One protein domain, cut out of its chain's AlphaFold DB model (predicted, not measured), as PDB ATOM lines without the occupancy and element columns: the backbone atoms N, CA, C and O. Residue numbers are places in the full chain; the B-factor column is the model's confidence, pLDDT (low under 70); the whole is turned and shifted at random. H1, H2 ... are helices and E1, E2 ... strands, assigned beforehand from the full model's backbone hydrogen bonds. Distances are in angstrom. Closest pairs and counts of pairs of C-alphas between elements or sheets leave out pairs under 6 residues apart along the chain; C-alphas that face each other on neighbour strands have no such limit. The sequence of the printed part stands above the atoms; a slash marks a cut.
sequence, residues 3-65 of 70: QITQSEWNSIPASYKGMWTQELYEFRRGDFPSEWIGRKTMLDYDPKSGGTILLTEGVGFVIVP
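What this domain is: This is residues 3 to 65 of the 70 residues of an uncharacterized protein of Flavonifractor plautii (UniProt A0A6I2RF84). A small three-stranded sheet, E2, E3 and E4, runs through the domain, with the turn of its E3-E4 hairpin at one extreme; toward another end lies a separate two-stranded ribbon, E1 beside E5, with the short helix H1 next to it. The short helix H2 and the long loop of residues 28 to 39 make a further corner, away from both H1 and E4. The printed part has 63 residues, with two named helices and five named strands in the order E1 H1 E2 H2 E3 E4 E5. The larger sheet has the order E2 - E3 - E4, antiparallel, while E1 and E5 are parallel; the class is mixed, helices and strands. The whole is compact, with a radius of gyration of the C-alphas of 12.1 A, and rounded, spanning 32 by 28 by 18 A.

How they stand to each other: Start with E1, residues 3 to 5, and look for its parallel neighbour E5, residues 61 to 64: N 4 and O 62 are 3.0 A apart, within hydrogen-bond range. Next comes H1, residues 6 to 11; its closest C-alpha pair with E5 is Gln 6 and Ile 63, 5.9 A apart. Go on to E2, residues 17 to 19, an edge strand antiparallel to E3, residues 40 to 46, with N 18 and O 41 within hydrogen-bond range at 2.8 A. Between them in the chain is H2, residues 22 to 27, which is not on this sheet and is apart from H1. E3 forms a hairpin with E4, residues 51 to 54; N 44 and O 53 are within hydrogen-bond range at 2.7 A. The pairing is staggered: E3 pairs with E2 over residues 40 to 42 and with E4 over 43 to 46. The closest C-alphas of E3 and E5 are those of Thr 41 and Phe 61, 7.3 A apart. In H1 and H2, every O i to N i+4 pair is within hydrogen-bond range.

Where its parts are: Find C-alpha 3 at (40.533, -41.374, -25.160), where E1 begins its 6.8 A. H1 then measures 8.8 A, E2 7.2 A and H2 8.6 A. Find C-alpha 40 at (39.715, -46.930, -14.965); from there E3 runs 19.4 A to C-alpha 46. E4 measures 9.7 A, and E5 runs 9.4 A to C-alpha 64 at (44.194, -46.762, -26.094).

The domain as a whole: The C-alphas of Lys 48 and Pro 65 are the two farthest apart, at 36.2 A. The printed part has no cut; the link from H2 to E3, 12 residues, is long. The mean pLDDT of the printed part is 73.4, and residues 29 to 30 and 42 to 61 are under 70.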
ATOM      1  N   GLN A   3      39.488 -40.358 -25.029       77.81
ATOM      2  CA  GLN A   3      40.533 -41.374 -25.160       77.81
ATOM      3  C   GLN A   3      41.830 -40.788 -24.622       77.81
ATOM      4  O   GLN A   3      42.099 -39.609 -24.845       77.81
ATOM      5  N   ILE A   4      42.581 -41.598 -23.887       81.56
ATOM      6  CA  ILE A   4      43.943 -41.282 -23.461       81.56
ATOM      7  C   ILE A   4      44.839 -42.448 -23.846       81.56
ATOM      8  O   ILE A   4      44.409 -43.600 -23.862       81.56
ATOM      9  N   THR A   5      46.084 -42.150 -24.155       88.56
ATOM     10  CA  THR A   5      47.096 -43.144 -24.483       88.56
ATOM     11  C   THR A   5      47.573 -43.884 -23.228       88.56
ATOM     12  O   THR A   5      47.353 -43.453 -22.087       88.56
ATOM     13  N   GLN A   6      48.225 -45.033 -23.410       86.12
ATOM     14  CA  GLN A   6      48.769 -45.822 -22.306       86.12
ATOM     15  C   GLN A   6      49.872 -45.055 -21.565       86.12
ATOM     16  O   GLN A   6      49.962 -45.140 -20.337       86.12
ATOM     17  N   SER A   7      50.665 -44.273 -22.295       89.38
ATOM     18  CA  SER A   7      51.699 -43.397 -21.758       89.38
ATOM     19  C   SER A   7      51.113 -42.259 -20.917       89.38
ATOM     20  O   SER A   7      51.554 -42.061 -19.784       89.38
ATOM     21  N   GLU A   8      50.061 -41.584 -21.394       87.12
ATOM     22  CA  GLU A   8      49.341 -40.564 -20.610       87.12
ATOM     23  C   GLU A   8      48.704 -41.153 -19.347       87.12
ATOM     24  O   GLU A   8      48.763 -40.558 -18.268       87.12
ATOM     25  N   TRP A   9      48.132 -42.360 -19.438       84.31
ATOM     26  CA  TRP A   9      47.647 -43.056 -18.250       84.31
ATOM     27  C   TRP A   9      48.787 -43.325 -17.266       84.31
ATOM     28  O   TRP A   9      48.633 -43.129 -16.061       84.31
ATOM     29  N   ASN A  10      49.944 -43.774 -17.744       87.12
ATOM     30  CA  ASN A  10      51.076 -44.123 -16.892       87.12
ATOM     31  C   ASN A  10      51.695 -42.902 -16.197       87.12
ATOM     32  O   ASN A  10      52.106 -43.049 -15.048       87.12
ATOM     33  N   SER A  11      51.670 -41.713 -16.810       88.75
ATOM     34  CA  SER A  11      52.189 -40.482 -16.192       88.75
ATOM     35  C   SER A  11      51.359 -39.961 -15.013       88.75
ATOM     36  O   SER A  11      51.861 -39.172 -14.218       88.75
ATOM     37  N   ILE A  12      50.102 -40.393 -14.864       82.56
ATOM     38  CA  ILE A  12      49.254 -40.003 -13.725       82.56
ATOM     39  C   ILE A  12      49.738 -40.724 -12.446       82.56
ATOM     40  O   ILE A  12      49.942 -41.944 -12.480       82.56
ATOM     41  N   PRO A  13      49.892 -40.048 -11.290       83.44
ATOM     42  CA  PRO A  13      50.300 -40.724 -10.059       83.44
ATOM     43  C   PRO A  13      49.252 -41.744  -9.591       83.44
ATOM     44  O   PRO A  13      48.049 -41.526  -9.728       83.44
ATOM     45  N   ALA A  14      49.696 -42.864  -9.011       80.31
ATOM     46  CA  ALA A  14      48.810 -43.966  -8.619       80.31
ATOM     47  C   ALA A  14      47.721 -43.562  -7.613       80.31
ATOM     48  O   ALA A  14      46.615 -44.085  -7.686       80.31
ATOM     49  N   SER A  15      48.003 -42.591  -6.743       77.19
ATOM     50  CA  SER A  15      47.039 -42.034  -5.788       77.19
ATOM     51  C   SER A  15      45.812 -41.399  -6.449       77.19
ATOM     52  O   SER A  15      44.770 -41.299  -5.814       77.19
ATOM     53  N   TYR A  16      45.926 -40.988  -7.715       73.50
ATOM     54  CA  TYR A  16      44.834 -40.405  -8.498       73.50
ATOM     55  C   TYR A  16      44.096 -41.446  -9.346       73.50
ATOM     56  O   TYR A  16      43.149 -41.092 -10.040       73.50
ATOM     57  N   LYS A  17      44.518 -42.716  -9.346       78.88
ATOM     58  CA  LYS A  17      43.959 -43.770 -10.203       78.88
ATOM     59  C   LYS A  17      42.980 -44.636  -9.416       78.88
ATOM     60  O   LYS A  17      43.330 -45.186  -8.379       78.88
ATOM     61  N   GLY A  18      41.783 -44.823  -9.962       76.94
ATOM     62  CA  GLY A  18      40.761 -45.730  -9.450       76.94
ATOM     63  C   GLY A  18      40.247 -46.690 -10.524       76.94
ATOM     64  O   GLY A  18      40.566 -46.569 -11.711       76.94
ATOM     65  N   MET A  19      39.439 -47.659 -10.100       78.44
ATOM     66  CA  MET A  19      38.661 -48.528 -10.981       78.44
ATOM     67  C   MET A  19      37.226 -48.561 -10.476       78.44
ATOM     68  O   MET A  19      37.003 -48.714  -9.277       78.44
ATOM     69  N   TRP A  20      36.260 -48.428 -11.380       77.38
ATOM     70  CA  TRP A  20      34.852 -48.510 -11.013       77.38
ATOM     71  C   TRP A  20      34.464 -49.970 -10.769       77.38
ATOM     72  O   TRP A  20      34.295 -50.740 -11.713       77.38
ATOM     73  N   THR A  21      34.390 -50.390  -9.509       83.06
ATOM     74  CA  THR A  21      33.975 -51.750  -9.140       83.06
ATOM     75  C   THR A  21      32.459 -51.829  -8.968       83.06
ATOM     76  O   THR A  21      31.793 -50.810  -8.783       83.06
ATOM     77  N   GLN A  22      31.912 -53.047  -8.994       85.12
ATOM     78  CA  GLN A  22      30.508 -53.293  -8.645       85.12
ATOM     79  C   GLN A  22      30.183 -52.739  -7.247       85.12
ATOM     80  O   GLN A  22      29.194 -52.036  -7.078       85.12
ATOM     81  N   GLU A  23      31.059 -52.983  -6.268       85.00
ATOM     82  CA  GLU A  23      30.907 -52.494  -4.892       85.00
ATOM     83  C   GLU A  23      30.852 -50.958  -4.824       85.00
ATOM     84  O   GLU A  23      30.012 -50.401  -4.121       85.00
ATOM     85  N   LEU A  24      31.703 -50.255  -5.586       76.88
ATOM     86  CA  LEU A  24      31.693 -48.788  -5.648       76.88
ATOM     87  C   LEU A  24      30.430 -48.246  -6.323       76.88
ATOM     88  O   LEU A  24      29.877 -47.253  -5.853       76.88
ATOM     89  N   TYR A  25      29.958 -48.900  -7.386       79.12
ATOM     90  CA  TYR A  25      28.694 -48.559  -8.038       79.12
ATOM     91  C   TYR A  25      27.503 -48.700  -7.081       79.12
ATOM     92  O   TYR A  25      26.665 -47.803  -6.998       79.12
ATOM     93  N   GLU A  26      27.440 -49.802  -6.336       84.94
ATOM     94  CA  GLU A  26      26.379 -50.055  -5.359       84.94
ATOM     95  C   GLU A  26      26.438 -49.088  -4.173       84.94
ATOM     96  O   GLU A  26      25.389 -48.635  -3.707       84.94
ATOM     97  N   PHE A  27      27.647 -48.744  -3.716       82.38
ATOM     98  CA  PHE A  27      27.883 -47.759  -2.661       82.38
ATOM     99  C   PHE A  27      27.458 -46.344  -3.084       82.38
ATOM    100  O   PHE A  27      26.816 -45.634  -2.314       82.38
ATOM    101  N   ARG A  28      27.773 -45.941  -4.321       72.88
ATOM    102  CA  ARG A  28      27.494 -44.612  -4.905       72.88
ATOM    103  C   ARG A  28      26.195 -44.587  -5.717       72.88
ATOM    104  O   ARG A  28      26.095 -43.864  -6.702       72.88
ATOM    105  N   ARG A  29      25.239 -45.450  -5.360       68.06
ATOM    106  CA  ARG A  29      24.083 -45.861  -6.173       68.06
ATOM    107  C   ARG A  29      23.433 -44.691  -6.944       68.06
ATOM    108  O   ARG A  29      22.609 -43.968  -6.395       68.06
ATOM    109  N   GLY A  30      23.763 -44.555  -8.232       64.19
ATOM    110  CA  GLY A  30      23.178 -43.551  -9.135       64.19
ATOM    111  C   GLY A  30      24.100 -42.412  -9.585       64.19
ATOM    112  O   GLY A  30      23.705 -41.681 -10.488       64.19
ATOM    113  N   ASP A  31      25.322 -42.296  -9.053       70.56
ATOM    114  CA  ASP A  31      26.283 -41.273  -9.503       70.56
ATOM    115  C   ASP A  31      26.680 -41.472 -10.978       70.56
ATOM    116  O   ASP A  31      26.924 -40.505 -11.700       70.56
ATOM    117  N   PHE A  32      26.733 -42.732 -11.446       71.88
ATOM    118  CA  PHE A  32      27.188 -43.082 -12.795       71.88
ATOM    119  C   PHE A  32      26.461 -44.292 -13.406       71.88
ATOM    120  O   PHE A  32      25.924 -45.124 -12.671       71.88
ATOM    121  N   PRO A  33      26.482 -44.441 -14.745       76.44
ATOM    122  CA  PRO A  33      25.896 -45.588 -15.437       76.44
ATOM    123  C   PRO A  33      26.632 -46.918 -15.180       76.44
ATOM    124  O   PRO A  33      27.858 -46.960 -15.036       76.44
ATOM    125  N   SER A  34      25.898 -48.037 -15.171       81.94
ATOM    126  CA  SER A  34      26.454 -49.378 -14.907       81.94
ATOM    127  C   SER A  34      27.482 -49.845 -15.953       81.94
ATOM    128  O   SER A  34      28.384 -50.618 -15.638       81.94
ATOM    129  N   GLU A  35      27.426 -49.337 -17.187       80.81
ATOM    130  CA  GLU A  35      28.366 -49.664 -18.268       80.81
ATOM    131  C   GLU A  35      29.790 -49.114 -18.053       80.81
ATOM    132  O   GLU A  35      30.686 -49.311 -18.889       80.81
ATOM    133  N   TRP A  36      30.011 -48.382 -16.956       75.50
ATOM    134  CA  TRP A  36      31.333 -47.902 -16.555       75.50
ATOM    135  C   TRP A  36      32.045 -48.841 -15.582       75.50
ATOM    136  O   TRP A  36      33.228 -48.634 -15.318       75.50
ATOM    137  N   ILE A  37      31.384 -49.899 -15.101       80.94
ATOM    138  CA  ILE A  37      32.012 -50.914 -14.246       80.94
ATOM    139  C   ILE A  37      33.184 -51.570 -14.995       80.94
ATOM    140  O   ILE A  37      33.099 -51.881 -16.182       80.94
ATOM    141  N   GLY A  38      34.314 -51.719 -14.305       77.75
ATOM    142  CA  GLY A  38      35.582 -52.210 -14.844       77.75
ATOM    143  C   GLY A  38      36.431 -51.151 -15.556       77.75
ATOM    144  O   GLY A  38      37.574 -51.433 -15.920       77.75
ATOM    145  N   ARG A  39      35.930 -49.923 -15.748       77.69
ATOM    146  CA  ARG A  39      36.714 -48.837 -16.358       77.69
ATOM    147  C   ARG A  39      37.620 -48.169 -15.330       77.69
ATOM    148  O   ARG A  39      37.262 -48.028 -14.158       77.69
ATOM    149  N   LYS A  40      38.799 -47.733 -15.783       75.88
ATOM    150  CA  LYS A  40      39.715 -46.930 -14.965       75.88
ATOM    151  C   LYS A  40      39.229 -45.482 -14.909       75.88
ATOM    152  O   LYS A  40      38.791 -44.942 -15.921       75.88
ATOM    153  N   THR A  41      39.313 -44.874 -13.735       72.12
ATOM    154  CA  THR A  41      38.812 -43.524 -13.447       72.12
ATOM    155  C   THR A  41      39.861 -42.723 -12.679       72.12
ATOM    156  O   THR A  41      40.811 -43.294 -12.138       72.12
ATOM    157  N   MET A  42      39.725 -41.395 -12.668       69.44
ATOM    158  CA  MET A  42      40.559 -40.527 -11.837       69.44
ATOM    159  C   MET A  42      39.803 -40.077 -10.589       69.44
ATOM    160  O   MET A  42      38.634 -39.704 -10.673       69.44
ATOM    161  N   LEU A  43      40.482 -40.090  -9.449       69.94
ATOM    162  CA  LEU A  43      39.992 -39.586  -8.168       69.94
ATOM    163  C   LEU A  43      40.582 -38.183  -7.944       69.94
ATOM    164  O   LEU A  43      41.802 -38.044  -7.995       69.94
ATOM    165  N   ASP A  44      39.745 -37.165  -7.726       61.22
ATOM    166  CA  ASP A  44      40.156 -35.911  -7.079       61.22
ATOM    167  C   ASP A  44      39.897 -35.949  -5.583       61.22
ATOM    168  O   ASP A  44      39.061 -36.695  -5.074       61.22
ATOM    169  N   TYR A  45      40.521 -35.006  -4.900       56.41
ATOM    170  CA  TYR A  45      40.089 -34.577  -3.586       56.41
ATOM    171  C   TYR A  45      39.394 -33.216  -3.691       56.41
ATOM    172  O   TYR A  45      40.007 -32.256  -4.149       56.41
ATOM    173  N   ASP A  46      38.139 -33.110  -3.240       61.72
ATOM    174  CA  ASP A  46      37.495 -31.808  -3.049       61.72
ATOM    175  C   ASP A  46      37.712 -31.333  -1.601       61.72
ATOM    176  O   ASP A  46      37.059 -31.828  -0.673       61.72
ATOM    177  N   PRO A  47      38.595 -30.344  -1.370       58.06
ATOM    178  CA  PRO A  47      38.868 -29.829  -0.034       58.06
ATOM    179  C   PRO A  47      37.677 -29.101   0.603       58.06
ATOM    180  O   PRO A  47      37.698 -28.875   1.810       58.06
ATOM    181  N   LYS A  48      36.641 -28.720  -0.161       64.69
ATOM    182  CA  LYS A  48      35.452 -28.039   0.380       64.69
ATOM    183  C   LYS A  48      34.435 -29.012   0.968       64.69
ATOM    184  O   LYS A  48      33.831 -28.700   1.990       64.69
ATOM    185  N   SER A  49      34.249 -30.172   0.343       62.97
ATOM    186  CA  SER A  49      33.410 -31.253   0.879       62.97
ATOM    187  C   SER A  49      34.179 -32.215   1.790       62.97
ATOM    188  O   SER A  49      33.562 -33.009   2.497       62.97
ATOM    189  N   GLY A  50      35.516 -32.147   1.803       56.41
ATOM    190  CA  GLY A  50      36.370 -33.046   2.582       56.41
ATOM    191  C   GLY A  50      36.365 -34.487   2.063       56.41
ATOM    192  O   GLY A  50      36.823 -35.389   2.764       56.41
ATOM    193  N   GLY A  51      35.840 -34.710   0.854       57.81
ATOM    194  CA  GLY A  51      35.658 -36.022   0.246       57.81
ATOM    195  C   GLY A  51      36.484 -36.216  -1.023       57.81
ATOM    196  O   GLY A  51      36.870 -35.271  -1.709       57.81
ATOM    197  N   THR A  52      36.746 -37.478  -1.361       56.06
ATOM    198  CA  THR A  52      37.283 -37.855  -2.672       56.06
ATOM    199  C   THR A  52      36.155 -37.795  -3.710       56.06
ATOM    200  O   THR A  52      35.224 -38.613  -3.676       56.06
ATOM    201  N   ILE A  53      36.226 -36.830  -4.627       58.16
ATOM    202  CA  ILE A  53      35.324 -36.739  -5.782       58.16
ATOM    203  C   ILE A  53      35.945 -37.491  -6.959       58.16
ATOM    204  O   ILE A  53      37.155 -37.633  -7.059       58.16
ATOM    205  N   LEU A  54      35.141 -38.031  -7.864       62.16
ATOM    206  CA  LEU A  54      35.683 -38.573  -9.109       62.16
ATOM    207  C   LEU A  54      35.966 -37.370 -10.025       62.16
ATOM    208  O   LEU A  54      35.047 -36.604 -10.292       62.16
ATOM    209  N   LEU A  55      37.189 -37.200 -10.546       58.50
ATOM    210  CA  LEU A  55      37.522 -36.100 -11.484       58.50
ATOM    211  C   LEU A  55      36.700 -36.151 -12.782       58.50
ATOM    212  O   LEU A  55      36.699 -35.217 -13.580       58.50
ATOM    213  N   THR A  56      36.012 -37.266 -13.008       55.53
ATOM    214  CA  THR A  56      35.117 -37.503 -14.130       55.53
ATOM    215  C   THR A  56      33.659 -37.462 -13.688       55.53
ATOM    216  O   THR A  56      32.934 -38.433 -13.910       55.53
ATOM    217  N   GLU A  57      33.183 -36.364 -13.104       46.50
ATOM    218  CA  GLU A  57      31.750 -36.081 -13.209       46.50
ATOM    219  C   GLU A  57      31.412 -35.953 -14.708       46.50
ATOM    220  O   GLU A  57      31.720 -34.967 -15.373       46.50
ATOM    221  N   GLY A  58      30.880 -37.037 -15.283       51.38
ATOM    222  CA  GLY A  58      30.324 -37.072 -16.635       51.38
ATOM    223  C   GLY A  58      31.206 -37.605 -17.773       51.38
ATOM    224  O   GLY A  58      30.694 -37.721 -18.886       51.38
ATOM    225  N   VAL A  59      32.483 -37.978 -17.575       54.09
ATOM    226  CA  VAL A  59      33.328 -38.452 -18.703       54.09
ATOM    227  C   VAL A  59      34.231 -39.637 -18.351       54.09
ATOM    228  O   VAL A  59      35.385 -39.465 -17.971       54.09
ATOM    229  N   GLY A  60      33.758 -40.861 -18.598       59.88
ATOM    230  CA  GLY A  60      34.641 -42.027 -18.689       59.88
ATOM    231  C   GLY A  60      35.664 -41.882 -19.828       59.88
ATOM    232  O   GLY A  60      35.343 -41.360 -20.907       59.88
ATOM    233  N   PHE A  61      36.890 -42.362 -19.605       69.56
ATOM    234  CA  PHE A  61      37.918 -42.461 -20.641       69.56
ATOM    235  C   PHE A  61      38.254 -43.911 -20.987       69.56
ATOM    236  O   PHE A  61      38.100 -44.825 -20.177       69.56
ATOM    237  N   VAL A  62      38.690 -44.121 -22.226       73.38
ATOM    238  CA  VAL A  62      39.236 -45.398 -22.697       73.38
ATOM    239  C   VAL A  62      40.734 -45.229 -22.861       73.38
ATOM    240  O   VAL A  62      41.183 -44.255 -23.465       73.38
ATOM    241  N   ILE A  63      41.488 -46.177 -22.314       81.12
ATOM    242  CA  ILE A  63      42.931 -46.243 -22.522       81.12
ATOM    243  C   ILE A  63      43.162 -46.935 -23.861       81.12
ATOM    244  O   ILE A  63      42.728 -48.073 -24.052       81.12
ATOM    245  N   VAL A  64      43.814 -46.237 -24.782       85.38
ATOM    246  CA  VAL A  64      44.194 -46.762 -26.094       85.38
ATOM    247  C   VAL A  64      45.705 -46.993 -26.152       85.38
ATOM    248  O   VAL A  64      46.451 -46.338 -25.421       85.38
ATOM    249  N   PRO A  65      46.188 -47.929 -26.987       88.81
ATOM    250  CA  PRO A  65      47.621 -48.090 -27.208       88.81
ATOM    251  C   PRO A  65      48.257 -46.786 -27.715       88.81
ATOM    252  O   PRO A  65      47.614 -46.019 -28.428       88.81
TER     253      PRO A  65